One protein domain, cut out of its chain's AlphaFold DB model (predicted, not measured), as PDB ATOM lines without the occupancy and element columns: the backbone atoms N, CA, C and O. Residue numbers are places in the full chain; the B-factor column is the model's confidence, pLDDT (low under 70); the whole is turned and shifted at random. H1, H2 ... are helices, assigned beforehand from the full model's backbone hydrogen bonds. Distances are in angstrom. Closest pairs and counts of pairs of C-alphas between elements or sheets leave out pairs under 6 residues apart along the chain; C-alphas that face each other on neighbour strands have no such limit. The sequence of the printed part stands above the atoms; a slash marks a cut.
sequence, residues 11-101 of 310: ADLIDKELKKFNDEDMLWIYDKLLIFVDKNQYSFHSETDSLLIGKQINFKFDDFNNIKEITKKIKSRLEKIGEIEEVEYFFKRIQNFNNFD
ATOM      1  N   ALA A  11      52.439   6.776 -31.247       91.75
ATOM      2  CA  ALA A  11      51.356   7.733 -31.445       91.75
ATOM      3  C   ALA A  11      50.059   7.057 -31.928       91.75
ATOM      4  O   ALA A  11      48.987   7.337 -31.389       91.75
ATOM      5  N   ASP A  12      50.142   6.123 -32.884       92.50
ATOM      6  CA  ASP A  12      48.975   5.379 -33.382       92.50
ATOM      7  C   ASP A  12      48.354   4.492 -32.294       92.50
ATOM      8  O   ASP A  12      47.126   4.418 -32.178       92.50
ATOM      9  N   LEU A  13      49.190   3.856 -31.463       94.00
ATOM     10  CA  LEU A  13      48.743   3.076 -30.308       94.00
ATOM     11  C   LEU A  13      47.993   3.961 -29.307       94.00
ATOM     12  O   LEU A  13      46.868   3.636 -28.923       94.00
ATOM     13  N   ILE A  14      48.584   5.093 -28.913       94.50
ATOM     14  CA  ILE A  14      47.977   6.038 -27.968       94.50
ATOM     15  C   ILE A  14      46.624   6.521 -28.496       94.50
ATOM     16  O   ILE A  14      45.630   6.513 -27.768       94.50
ATOM     17  N   ASP A  15      46.557   6.902 -29.771       93.94
ATOM     18  CA  ASP A  15      45.325   7.385 -30.392       93.94
ATOM     19  C   ASP A  15      44.247   6.307 -30.474       93.94
ATOM     20  O   ASP A  15      43.063   6.594 -30.269       93.94
ATOM     21  N   LYS A  16      44.637   5.065 -30.762       94.31
ATOM     22  CA  LYS A  16      43.733   3.915 -30.778       94.31
ATOM     23  C   LYS A  16      43.183   3.609 -29.386       94.31
ATOM     24  O   LYS A  16      41.985   3.357 -29.262       94.31
ATOM     25  N   GLU A  17      44.025   3.625 -28.356       93.94
ATOM     26  CA  GLU A  17      43.608   3.315 -26.987       93.94
ATOM     27  C   GLU A  17      42.744   4.429 -26.386       93.94
ATOM     28  O   GLU A  17      41.672   4.140 -25.858       93.94
ATOM     29  N   LEU A  18      43.124   5.703 -26.542       92.62
ATOM     30  CA  LEU A  18      42.353   6.830 -25.997       92.62
ATOM     31  C   LEU A  18      40.943   6.947 -26.595       92.62
ATOM     32  O   LEU A  18      40.031   7.385 -25.900       92.62
ATOM     33  N   LYS A  19      40.727   6.505 -27.842       92.12
ATOM     34  CA  LYS A  19      39.393   6.473 -28.478       92.12
ATOM     35  C   LYS A  19      38.392   5.542 -27.792       92.12
ATOM     36  O   LYS A  19      37.199   5.656 -28.058       92.12
ATOM     37  N   LYS A  20      38.851   4.613 -26.949       91.00
ATOM     38  CA  LYS A  20      37.974   3.711 -26.184       91.00
ATOM     39  C   LYS A  20      37.349   4.388 -24.963       91.00
ATOM     40  O   LYS A  20      36.453   3.817 -24.350       91.00
ATOM     41  N   PHE A  21      37.841   5.569 -24.605       87.69
ATOM     42  CA  PHE A  21      37.462   6.296 -23.406       87.69
ATOM     43  C   PHE A  21      36.680   7.558 -23.772       87.69
ATOM     44  O   PHE A  21      36.918   8.184 -24.805       87.69
ATOM     45  N   ASN A  22      35.748   7.937 -22.905       85.25
ATOM     46  CA  ASN A  22      34.969   9.152 -23.071       85.25
ATOM     47  C   ASN A  22      35.750  10.372 -22.575       85.25
ATOM     48  O   ASN A  22      36.758  10.290 -21.879       85.25
ATOM     49  N   ASP A  23      35.203  11.531 -22.883       80.44
ATOM     50  CA  ASP A  23      35.688  12.837 -22.467       80.44
ATOM     51  C   ASP A  23      35.914  12.949 -20.944       80.44
ATOM     52  O   ASP A  23      36.967  13.413 -20.502       80.44
ATOM     53  N   GLU A  24      34.973  12.467 -20.124       79.12
ATOM     54  CA  GLU A  24      35.112  12.480 -18.660       79.12
ATOM     55  C   GLU A  24      36.223  11.543 -18.162       79.12
ATOM     56  O   GLU A  24      36.811  11.785 -17.105       79.12
ATOM     57  N   ASP A  25      36.553  10.500 -18.932       82.75
ATOM     58  CA  ASP A  25      37.586   9.543 -18.542       82.75
ATOM     59  C   ASP A  25      38.988  10.149 -18.575       82.75
ATOM     60  O   ASP A  25      39.882   9.741 -17.834       82.75
ATOM     61  N   MET A  26      39.180  11.180 -19.398       85.50
ATOM     62  CA  MET A  26      40.467  11.855 -19.538       85.50
ATOM     63  C   MET A  26      40.957  12.439 -18.206       85.50
ATOM     64  O   MET A  26      42.163  12.513 -17.984       85.50
ATOM     65  N   LEU A  27      40.046  12.809 -17.296       79.62
ATOM     66  CA  LEU A  27      40.394  13.319 -15.967       79.62
ATOM     67  C   LEU A  27      41.166  12.284 -15.147       79.62
ATOM     68  O   LEU A  27      42.255  12.562 -14.647       79.62
ATOM     69  N   TRP A  28      40.613  11.078 -15.040       78.38
ATOM     70  CA  TRP A  28      41.192  10.024 -14.215       78.38
ATOM     71  C   TRP A  28      42.367   9.337 -14.906       78.38
ATOM     72  O   TRP A  28      43.329   8.959 -14.241       78.38
ATOM     73  N   ILE A  29      42.335   9.219 -16.239       85.38
ATOM     74  CA  ILE A  29      43.477   8.725 -17.015       85.38
ATOM     75  C   ILE A  29      44.679   9.639 -16.793       85.38
ATOM     76  O   ILE A  29      45.783   9.143 -16.578       85.38
ATOM     77  N   TYR A  30      44.481  10.962 -16.802       83.81
ATOM     78  CA  TYR A  30      45.569  11.897 -16.545       83.81
ATOM     79  C   TYR A  30      46.108  11.775 -15.114       83.81
ATOM     80  O   TYR A  30      47.320  11.676 -14.950       83.81
ATOM     81  N   ASP A  31      45.241  11.692 -14.097       77.25
ATOM     82  CA  ASP A  31      45.645  11.419 -12.705       77.25
ATOM     83  C   ASP A  31      46.504  10.145 -12.589       77.25
ATOM     84  O   ASP A  31      47.603  10.154 -12.033       77.25
ATOM     85  N   LYS A  32      46.057   9.039 -13.193       79.94
ATOM     86  CA  LYS A  32      46.814   7.779 -13.172       79.94
ATOM     87  C   LYS A  32      48.101   7.839 -13.967       79.94
ATOM     88  O   LYS A  32      49.073   7.208 -13.556       79.94
ATOM     89  N   LEU A  33      48.136   8.593 -15.059       85.50
ATOM     90  CA  LEU A  33      49.354   8.798 -15.829       85.50
ATOM     91  C   LEU A  33      50.396   9.578 -15.027       85.50
ATOM     92  O   LEU A  33      51.573   9.236 -15.076       85.50
ATOM     93  N   LEU A  34      49.974  10.596 -14.276       79.25
ATOM     94  CA  LEU A  34      50.858  11.337 -13.380       79.25
ATOM     95  C   LEU A  34      51.517  10.396 -12.362       79.25
ATOM     96  O   LEU A  34      52.739  10.364 -12.259       79.25
ATOM     97  N   ILE A  35      50.721   9.552 -11.703       75.88
ATOM     98  CA  ILE A  35      51.224   8.551 -10.749       75.88
ATOM     99  C   ILE A  35      52.137   7.522 -11.435       75.88
ATOM    100  O   ILE A  35      53.132   7.096 -10.854       75.88
ATOM    101  N   PHE A  36      51.788   7.082 -12.645       81.88
ATOM    102  CA  PHE A  36      52.556   6.087 -13.395       81.88
ATOM    103  C   PHE A  36      53.947   6.607 -13.770       81.88
ATOM    104  O   PHE A  36      54.942   5.942 -13.496       81.88
ATOM    105  N   VAL A  37      54.020   7.821 -14.323       77.69
ATOM    106  CA  VAL A  37      55.285   8.458 -14.715       77.69
ATOM    107  C   VAL A  37      56.162   8.750 -13.492       77.69
ATOM    108  O   VAL A  37      57.367   8.513 -13.540       77.69
ATOM    109  N   ASP A  38      55.575   9.198 -12.379       68.50
ATOM    110  CA  ASP A  38      56.343   9.540 -11.177       68.50
ATOM    111  C   ASP A  38      56.861   8.293 -10.433       68.50
ATOM    112  O   ASP A  38      57.961   8.316  -9.879       68.50
ATOM    113  N   LYS A  39      56.143   7.160 -10.482       63.84
ATOM    114  CA  LYS A  39      56.641   5.871  -9.958       63.84
ATOM    115  C   LYS A  39      57.888   5.362 -10.678       63.84
ATOM    116  O   LYS A  39      58.715   4.714 -10.046       63.84
ATOM    117  N   ASN A  40      58.046   5.665 -11.963       54.06
ATOM    118  CA  ASN A  40      59.250   5.295 -12.708       54.06
ATOM    119  C   ASN A  40      60.461   6.178 -12.337       54.06
ATOM    120  O   ASN A  40      61.596   5.806 -12.626       54.06
ATOM    121  N   GLN A  41      60.254   7.316 -11.658       49.78
ATOM    122  CA  GLN A  41      61.331   8.188 -11.164       49.78
ATOM    123  C   GLN A  41      61.731   7.925  -9.705       49.78
ATOM    124  O   GLN A  41      62.839   8.289  -9.309       49.78
ATOM    125  N   TYR A  42      60.879   7.276  -8.908       44.78
ATOM    126  CA  TYR A  42      61.146   7.013  -7.496       44.78
ATOM    127  C   TYR A  42      60.820   5.564  -7.111       44.78
ATOM    128  O   TYR A  42      59.693   5.099  -7.261       44.78
ATOM    129  N   SER A  43      61.808   4.851  -6.560       39.44
ATOM    130  CA  SER A  43      61.673   3.467  -6.092       39.44
ATOM    131  C   SER A  43      60.742   3.378  -4.876       39.44
ATOM    132  O   SER A  43      61.188   3.514  -3.735       39.44
ATOM    133  N   PHE A  44      59.451   3.148  -5.103       47.69
ATOM    134  CA  PHE A  44      58.465   2.972  -4.035       47.69
ATOM    135  C   PHE A  44      57.811   1.590  -4.085       47.69
ATOM    136  O   PHE A  44      57.548   1.038  -5.153       47.69
ATOM    137  N   HIS A  45      57.554   1.026  -2.903       41.22
ATOM    138  CA  HIS A  45      57.228  -0.390  -2.722       41.22
ATOM    139  C   HIS A  45      55.744  -0.678  -2.418       41.22
ATOM    140  O   HIS A  45      55.399  -1.848  -2.266       41.22
ATOM    141  N   SER A  46      54.844   0.321  -2.352       47.53
ATOM    142  CA  SER A  46      53.430   0.071  -2.003       47.53
ATOM    143  C   SER A  46      52.383   0.880  -2.794       47.53
ATOM    144  O   SER A  46      52.633   1.979  -3.291       47.53
ATOM    145  N   GLU A  47      51.160   0.340  -2.909       49.38
ATOM    146  CA  GLU A  47      49.998   1.042  -3.488       49.38
ATOM    147  C   GLU A  47      49.531   2.231  -2.638       49.38
ATOM    148  O   GLU A  47      49.048   3.228  -3.180       49.38
ATOM    149  N   THR A  48      49.744   2.178  -1.325       44.72
ATOM    150  CA  THR A  48      49.495   3.281  -0.391       44.72
ATOM    151  C   THR A  48      50.361   4.506  -0.684       44.72
ATOM    152  O   THR A  48      49.846   5.626  -0.661       44.72
ATOM    153  N   ASP A  49      51.621   4.311  -1.082       44.81
ATOM    154  CA  ASP A  49      52.514   5.411  -1.478       44.81
ATOM    155  C   ASP A  49      52.021   6.105  -2.754       44.81
ATOM    156  O   ASP A  49      52.190   7.304  -2.936       44.81
ATOM    157  N   SER A  50      51.317   5.381  -3.625       47.94
ATOM    158  CA  SER A  50      50.798   5.932  -4.879       47.94
ATOM    159  C   SER A  50      49.562   6.811  -4.726       47.94
ATOM    160  O   SER A  50      49.399   7.774  -5.472       47.94
ATOM    161  N   LEU A  51      48.728   6.520  -3.724       45.66
ATOM    162  CA  LEU A  51      47.650   7.410  -3.301       45.66
ATOM    163  C   LEU A  51      48.218   8.666  -2.627       45.66
ATOM    164  O   LEU A  51      47.652   9.736  -2.794       45.66
ATOM    165  N   LEU A  52      49.344   8.558  -1.912       41.28
ATOM    166  CA  LEU A  52      50.068   9.701  -1.336       41.28
ATOM    167  C   LEU A  52      50.813  10.544  -2.391       41.28
ATOM    168  O   LEU A  52      50.961  11.749  -2.211       41.28
ATOM    169  N   ILE A  53      51.224   9.953  -3.514       44.00
ATOM    170  CA  ILE A  53      51.812  10.681  -4.651       44.00
ATOM    171  C   ILE A  53      50.730  11.408  -5.460       44.00
ATOM    172  O   ILE A  53      50.903  12.585  -5.749       44.00
ATOM    173  N   GLY A  54      49.575  10.784  -5.735       45.47
ATOM    174  CA  GLY A  54      48.423  11.497  -6.317       45.47
ATOM    175  C   GLY A  54      47.988  12.714  -5.480       45.47
ATOM    176  O   GLY A  54      47.552  13.717  -6.030       45.47
ATOM    177  N   LYS A  55      48.205  12.647  -4.158       45.81
ATOM    178  CA  LYS A  55      48.021  13.741  -3.190       45.81
ATOM    179  C   LYS A  55      49.094  14.845  -3.254       45.81
ATOM    180  O   LYS A  55      48.797  16.001  -2.980       45.81
ATOM    181  N   GLN A  56      50.341  14.529  -3.625       39.81
ATOM    182  CA  GLN A  56      51.433  15.514  -3.743       39.81
ATOM    183  C   GLN A  56      51.575  16.128  -5.139       39.81
ATOM    184  O   GLN A  56      52.064  17.257  -5.266       39.81
ATOM    185  N   ILE A  57      51.154  15.423  -6.194       45.47
ATOM    186  CA  ILE A  57      51.141  15.981  -7.543       45.47
ATOM    187  C   ILE A  57      50.002  16.993  -7.594       45.47
ATOM    188  O   ILE A  57      48.844  16.651  -7.795       45.47
ATOM    189  N   ASN A  58      50.376  18.252  -7.379       45.47
ATOM    190  CA  ASN A  58      49.589  19.481  -7.456       45.47
ATOM    191  C   ASN A  58      48.878  19.613  -8.824       45.47
ATOM    192  O   ASN A  58      49.213  20.472  -9.643       45.47
ATOM    193  N   PHE A  59      47.914  18.742  -9.121       50.44
ATOM    194  CA  PHE A  59      47.073  18.834 -10.301       50.44
ATOM    195  C   PHE A  59      46.103  19.991 -10.096       50.44
ATOM    196  O   PHE A  59      44.969  19.842  -9.651       50.44
ATOM    197  N   LYS A  60      46.579  21.196 -10.399       55.56
ATOM    198  CA  LYS A  60      45.733  22.378 -10.443       55.56
ATOM    199  C   LYS A  60      44.908  22.296 -11.715       55.56
ATOM    200  O   LYS A  60      45.397  22.584 -12.804       55.56
ATOM    201  N   PHE A  61      43.646  21.895 -11.577       56.19
ATOM    202  CA  PHE A  61      42.694  21.896 -12.690       56.19
ATOM    203  C   PHE A  61      42.570  23.276 -13.365       56.19
ATOM    204  O   PHE A  61      42.182  23.355 -14.527       56.19
ATOM    205  N   ASP A  62      42.974  24.346 -12.670       53.00
ATOM    206  CA  ASP A  62      43.116  25.706 -13.205       53.00
ATOM    207  C   ASP A  62      43.976  25.781 -14.492       53.00
ATOM    208  O   ASP A  62      43.877  26.760 -15.228       53.00
ATOM    209  N   ASP A  63      44.772  24.748 -14.806       53.78
ATOM    210  CA  ASP A  63      45.600  24.650 -16.017       53.78
ATOM    211  C   ASP A  63      44.883  24.067 -17.255       53.78
ATOM    212  O   ASP A  63      45.541  23.848 -18.282       53.78
ATOM    213  N   PHE A  64      43.586  23.740 -17.172       61.12
ATOM    214  CA  PHE A  64      42.843  23.119 -18.275       61.12
ATOM    215  C   PHE A  64      41.536  23.848 -18.577       61.12
ATOM    216  O   PHE A  64      40.533  23.730 -17.875       61.12
ATOM    217  N   ASN A  65      41.521  24.544 -19.710       59.53
ATOM    218  CA  ASN A  65      40.341  25.241 -20.204       59.53
ATOM    219  C   ASN A  65      39.316  24.270 -20.806       59.53
ATOM    220  O   ASN A  65      38.131  24.593 -20.864       59.53
ATOM    221  N   ASN A  66      39.735  23.079 -21.259       68.75
ATOM    222  CA  ASN A  66      38.857  22.040 -21.813       68.75
ATOM    223  C   ASN A  66      39.518  20.643 -21.864       68.75
ATOM    224  O   ASN A  66      40.722  20.488 -21.677       68.75
ATOM    225  N   ILE A  67      38.715  19.622 -22.187       74.69
ATOM    226  CA  ILE A  67      39.138  18.211 -22.292       74.69
ATOM    227  C   ILE A  67      40.210  18.010 -23.357       74.69
ATOM    228  O   ILE A  67      41.130  17.226 -23.153       74.69
ATOM    229  N   LYS A  68      40.155  18.756 -24.466       81.12
ATOM    230  CA  LYS A  68      41.146  18.628 -25.542       81.12
ATOM    231  C   LYS A  68      42.552  18.967 -25.050       81.12
ATOM    232  O   LYS A  68      43.509  18.325 -25.475       81.12
ATOM    233  N   GLU A  69      42.688  19.936 -24.145       81.75
ATOM    234  CA  GLU A  69      43.970  20.246 -23.505       81.75
ATOM    235  C   GLU A  69      44.450  19.099 -22.608       81.75
ATOM    236  O   GLU A  69      45.635  18.760 -22.647       81.75
ATOM    237  N   ILE A  70      43.544  18.454 -21.865       82.00
ATOM    238  CA  ILE A  70      43.856  17.273 -21.043       82.00
ATOM    239  C   ILE A  70      44.332  16.131 -21.938       82.00
ATOM    240  O   ILE A  70      45.441  15.635 -21.755       82.00
ATOM    241  N   THR A  71      43.560  15.778 -22.969       88.50
ATOM    242  CA  THR A  71      43.917  14.732 -23.934       88.50
ATOM    243  C   THR A  71      45.266  15.016 -24.588       88.50
ATOM    244  O   THR A  71      46.101  14.122 -24.692       88.50
ATOM    245  N   LYS A  72      45.539  16.268 -24.978       89.00
ATOM    246  CA  LYS A  72      46.835  16.652 -25.555       89.00
ATOM    247  C   LYS A  72      47.989  16.449 -24.567       89.00
ATOM    248  O   LYS A  72      49.043  15.959 -24.972       89.00
ATOM    249  N   LYS A  73      47.812  16.795 -23.285       87.12
ATOM    250  CA  LYS A  73      48.840  16.553 -22.256       87.12
ATOM    251  C   LYS A  73      49.024  15.060 -21.964       87.12
ATOM    252  O   LYS A  73      50.167  14.650 -21.783       87.12
ATOM    253  N   ILE A  74      47.948  14.262 -21.965       90.31
ATOM    254  CA  ILE A  74      48.021  12.793 -21.865       90.31
ATOM    255  C   ILE A  74      48.902  12.245 -22.991       90.31
ATOM    256  O   ILE A  74      49.904  11.594 -22.707       90.31
ATOM    257  N   LYS A  75      48.574  12.570 -24.252       92.75
ATOM    258  CA  LYS A  75      49.324  12.103 -25.430       92.75
ATOM    259  C   LYS A  75      50.802  12.451 -25.326       92.75
ATOM    260  O   LYS A  75      51.640  11.562 -25.344       92.75
ATOM    261  N   SER A  76      51.111  13.727 -25.091       90.62
ATOM    262  CA  SER A  76      52.496  14.193 -24.976       90.62
ATOM    263  C   SER A  76      53.278  13.512 -23.847       90.62
ATOM    264  O   SER A  76      54.481  13.309 -23.986       90.62
ATOM    265  N   ARG A  77      52.643  13.172 -22.716       89.12
ATOM    266  CA  ARG A  77      53.304  12.436 -21.627       89.12
ATOM    267  C   ARG A  77      53.515  10.961 -21.968       89.12
ATOM    268  O   ARG A  77      54.593  10.460 -21.690       89.12
ATOM    269  N   LEU A  78      52.536  10.302 -22.586       91.50
ATOM    270  CA  LEU A  78      52.667   8.912 -23.036       91.50
ATOM    271  C   LEU A  78      53.727   8.766 -24.137       91.50
ATOM    272  O   LEU A  78      54.553   7.868 -24.072       91.50
ATOM    273  N   GLU A  79      53.774   9.690 -25.098       90.62
ATOM    274  CA  GLU A  79      54.800   9.711 -26.153       90.62
ATOM    275  C   GLU A  79      56.220   9.851 -25.584       90.62
ATOM    276  O   GLU A  79      57.163   9.291 -26.136       90.62
ATOM    277  N   LYS A  80      56.381  10.568 -24.462       89.44
ATOM    278  CA  LYS A  80      57.675  10.734 -23.780       89.44
ATOM    279  C   LYS A  80      58.164   9.484 -23.054       89.44
ATOM    280  O   LYS A  80      59.347   9.441 -22.737       89.44
ATOM    281  N   ILE A  81      57.290   8.516 -22.776       88.44
ATOM    282  CA  ILE A  81      57.701   7.222 -22.211       88.44
ATOM    283  C   ILE A  81      58.589   6.487 -23.223       88.44
ATOM    284  O   ILE A  81      59.598   5.908 -22.849       88.44
ATOM    285  N   GLY A  82      58.260   6.574 -24.515       81.25
ATOM    286  CA  GLY A  82      59.103   6.075 -25.605       81.25
ATOM    287  C   GLY A  82      59.139   4.550 -25.775       81.25
ATOM    288  O   GLY A  82      59.551   4.095 -26.838       81.25
ATOM    289  N   GLU A  83      58.663   3.776 -24.797       89.00
ATOM    290  CA  GLU A  83      58.576   2.309 -24.846       89.00
ATOM    291  C   GLU A  83      57.123   1.842 -25.052       89.00
ATOM    292  O   GLU A  83      56.222   2.212 -24.294       89.00
ATOM    293  N   ILE A  84      56.881   1.031 -26.094       90.38
ATOM    294  CA  ILE A  84      55.535   0.545 -26.457       90.38
ATOM    295  C   ILE A  84      54.957  -0.312 -25.330       90.38
ATOM    296  O   ILE A  84      53.804  -0.126 -24.943       90.38
ATOM    297  N   GLU A  85      55.762  -1.215 -24.773       90.31
ATOM    298  CA  GLU A  85      55.353  -2.170 -23.747       90.31
ATOM    299  C   GLU A  85      54.894  -1.467 -22.461       90.31
ATOM    300  O   GLU A  85      53.914  -1.887 -21.841       90.31
ATOM    301  N   GLU A  86      55.548  -0.366 -22.075       90.19
ATOM    302  CA  GLU A  86      55.136   0.437 -20.919       90.19
ATOM    303  C   GLU A  86      53.806   1.159 -21.163       90.19
ATOM    304  O   GLU A  86      52.941   1.193 -20.281       90.19
ATOM    305  N   VAL A  87      53.608   1.704 -22.369       91.88
ATOM    306  CA  VAL A  87      52.348   2.355 -22.760       91.88
ATOM    307  C   VAL A  87      51.201   1.340 -22.787       91.88
ATOM    308  O   VAL A  87      50.119   1.609 -22.255       91.88
ATOM    309  N   GLU A  88      51.425   0.149 -23.345       92.44
ATOM    310  CA  GLU A  88      50.449  -0.946 -23.322       92.44
ATOM    311  C   GLU A  88      50.140  -1.404 -21.894       92.44
ATOM    312  O   GLU A  88      48.972  -1.603 -21.538       92.44
ATOM    313  N   TYR A  89      51.164  -1.528 -21.045       90.38
ATOM    314  CA  TYR A  89      51.000  -1.878 -19.637       90.38
ATOM    315  C   TYR A  89      50.155  -0.840 -18.890       90.38
ATOM    316  O   TYR A  89      49.234  -1.214 -18.153       90.38
ATOM    317  N   PHE A  90      50.403   0.454 -19.121       90.69
ATOM    318  CA  PHE A  90      49.584   1.532 -18.579       90.69
ATOM    319  C   PHE A  90      48.115   1.366 -18.986       90.69
ATOM    320  O   PHE A  90      47.251   1.279 -18.113       90.69
ATOM    321  N   PHE A  91      47.814   1.233 -20.283       91.00
ATOM    322  CA  PHE A  91      46.429   1.089 -20.751       91.00
ATOM    323  C   PHE A  91      45.748  -0.188 -20.249       91.00
ATOM    324  O   PHE A  91      44.568  -0.152 -19.892       91.00
ATOM    325  N   LYS A  92      46.479  -1.302 -20.134       88.75
ATOM    326  CA  LYS A  92      45.967  -2.536 -19.520       88.75
ATOM    327  C   LYS A  92      45.597  -2.319 -18.054       88.75
ATOM    328  O   LYS A  92      44.573  -2.818 -17.591       88.75
ATOM    329  N   ARG A  93      46.412  -1.558 -17.317       84.69
ATOM    330  CA  ARG A  93      46.122  -1.206 -15.925       84.69
ATOM    331  C   ARG A  93      44.875  -0.324 -15.847       84.69
ATOM    332  O   ARG A  93      43.980  -0.632 -15.072       84.69
ATOM    333  N   ILE A  94      44.783   0.703 -16.689       84.56
ATOM    334  CA  ILE A  94      43.628   1.607 -16.807       84.56
ATOM    335  C   ILE A  94      42.330   0.831 -17.077       84.56
ATOM    336  O   ILE A  94      41.362   1.024 -16.355       84.56
ATOM    337  N   GLN A  95      42.306  -0.102 -18.031       81.12
ATOM    338  CA  GLN A  95      41.099  -0.883 -18.358       81.12
ATOM    339  C   GLN A  95      40.564  -1.726 -17.185       81.12
ATOM    340  O   GLN A  95      39.360  -1.950 -17.092       81.12
ATOM    341  N   ASN A  96      41.437  -2.160 -16.273       70.44
ATOM    342  CA  ASN A  96      41.041  -2.911 -15.079       70.44
ATOM    343  C   ASN A  96      40.530  -2.012 -13.940       70.44
ATOM    344  O   ASN A  96      39.928  -2.507 -12.990       70.44
ATOM    345  N   PHE A  97      40.764  -0.700 -14.018       66.00
ATOM    346  CA  PHE A  97      40.279   0.283 -13.059       66.00
ATOM    347  C   PHE A  97      39.015   0.948 -13.604       66.00
ATOM    348  O   PHE A  97      39.084   1.924 -14.341       66.00
ATOM    349  N   ASN A  98      37.844   0.454 -13.202       55.47
ATOM    350  CA  ASN A  98      36.570   1.087 -13.535       55.47
ATOM    351  C   ASN A  98      35.792   1.424 -12.256       55.47
ATOM    352  O   ASN A  98      34.789   0.798 -11.931       55.47
ATOM    353  N   ASN A  99      36.307   2.395 -11.495       57.03
ATOM    354  CA  ASN A  99      35.718   2.828 -10.217       57.03
ATOM    355  C   ASN A  99      34.930   4.145 -10.321       57.03
ATOM    356  O   ASN A  99      34.367   4.598  -9.325       57.03
ATOM    357  N   PHE A 100      34.902   4.784 -11.495       66.81
ATOM    358  CA  PHE A 100      34.212   6.056 -11.683       66.81
ATOM    359  C   PHE A 100      32.763   5.825 -12.125       66.81
ATOM    360  O   PHE A 100      32.481   5.528 -13.286       66.81
ATOM    361  N   ASP A 101      31.837   5.965 -11.179       72.44
ATOM    362  CA  ASP A 101      30.398   5.867 -11.417       72.44
ATOM    363  C   ASP A 101      29.891   7.147 -12.108       72.44
ATOM    364  O   ASP A 101      29.451   8.109 -11.476       72.44
TER     365      ASP A 101
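Overview. This is residues 11 to 101 of the 310 residues of an uncharacterized protein of Acinetobacter bereziniae (UniProt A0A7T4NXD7). Four helices ring a small core, with H2 and H1 on opposite sides and H4 and H5 between them; the fifth, H3, crosses the side of H2 away from H1. The packing is mostly crossed, and H5 comes close to H1 and H4 without clearly touching either, while residues 41 to 48, which follow H2 in the chain and run into H3, stick out from the body. The printed part has 91 residues, with five named helices in the order H1 to H5 and no named strand, and its class is all helix. It is compact, with a radius of gyration of the C-alphas of 12.9 A, and spans 32 by 32 by 26 A.

Along the chain. The first helix, H1, is residues 11 to 18, beginning with C-alpha 11 at (51.356, 7.733, -31.445). H2, residues 25 to 39, is the longest by residues and measures 21.2 A from first to last C-alpha. H3 is residues 47 to 56, 14.5 A long, with C-alpha 47 at (49.998, 1.042, -3.488). H4, residues 67 to 79, is 18.2 A long. H5, residues 84 to 96, is 18.7 A long and ends with C-alpha 96 at (41.041, -2.911, -15.079).

Arrangement. H2 is the hub, touching three other helices. It touches H4 at a shallow tilt of 31 degrees, the same way; the closest C-alphas, of Tyr 30 and Ile 74, are 5.9 A apart. It touches H3 about perpendicular, at 73 degrees, with the closest C-alphas, of Ile 35 and Gly 54, 6.0 A apart. It touches H5 through residues 90 to 94 of H5 alone, at a steep tilt of 53 degrees, opposite ways; the closest C-alphas, of Ile 29 and Ile 94, are 7.1 A apart. H1 touches H4 through residues 75 to 79 of H4 alone, at a steep tilt of 49 degrees, opposite ways; the closest C-alphas, of Ala 11 and Glu 79, are 6.6 A apart. H1 and H5 are close but not clearly touching, at a shallow tilt of 4 degrees, the same way, with the closest C-alphas, of Glu 17 and Phe 91, 7.2 A apart. H1 and H2 are only just apart, at 8.4 A, and H3 is apart from H1, H4 and H5. In H1, H2, H3, H4 and H5 every O i to N i+4 pair is within hydrogen-bond range.

Size, cuts and confidence. The two C-alphas farthest apart, those of His 45 and Asn 65, are 35.3 A from each other. Residues 41 to 48, of which 47 and 48 belong to H3, stand free. The printed part has no cut. The link from H4 to H5 is tight, the other three are short, and no link is long. Mean pLDDT of the printed part is 73.7; residues 38 to 66 and 97 to 100 are under 70, and H3 has a mean of 45.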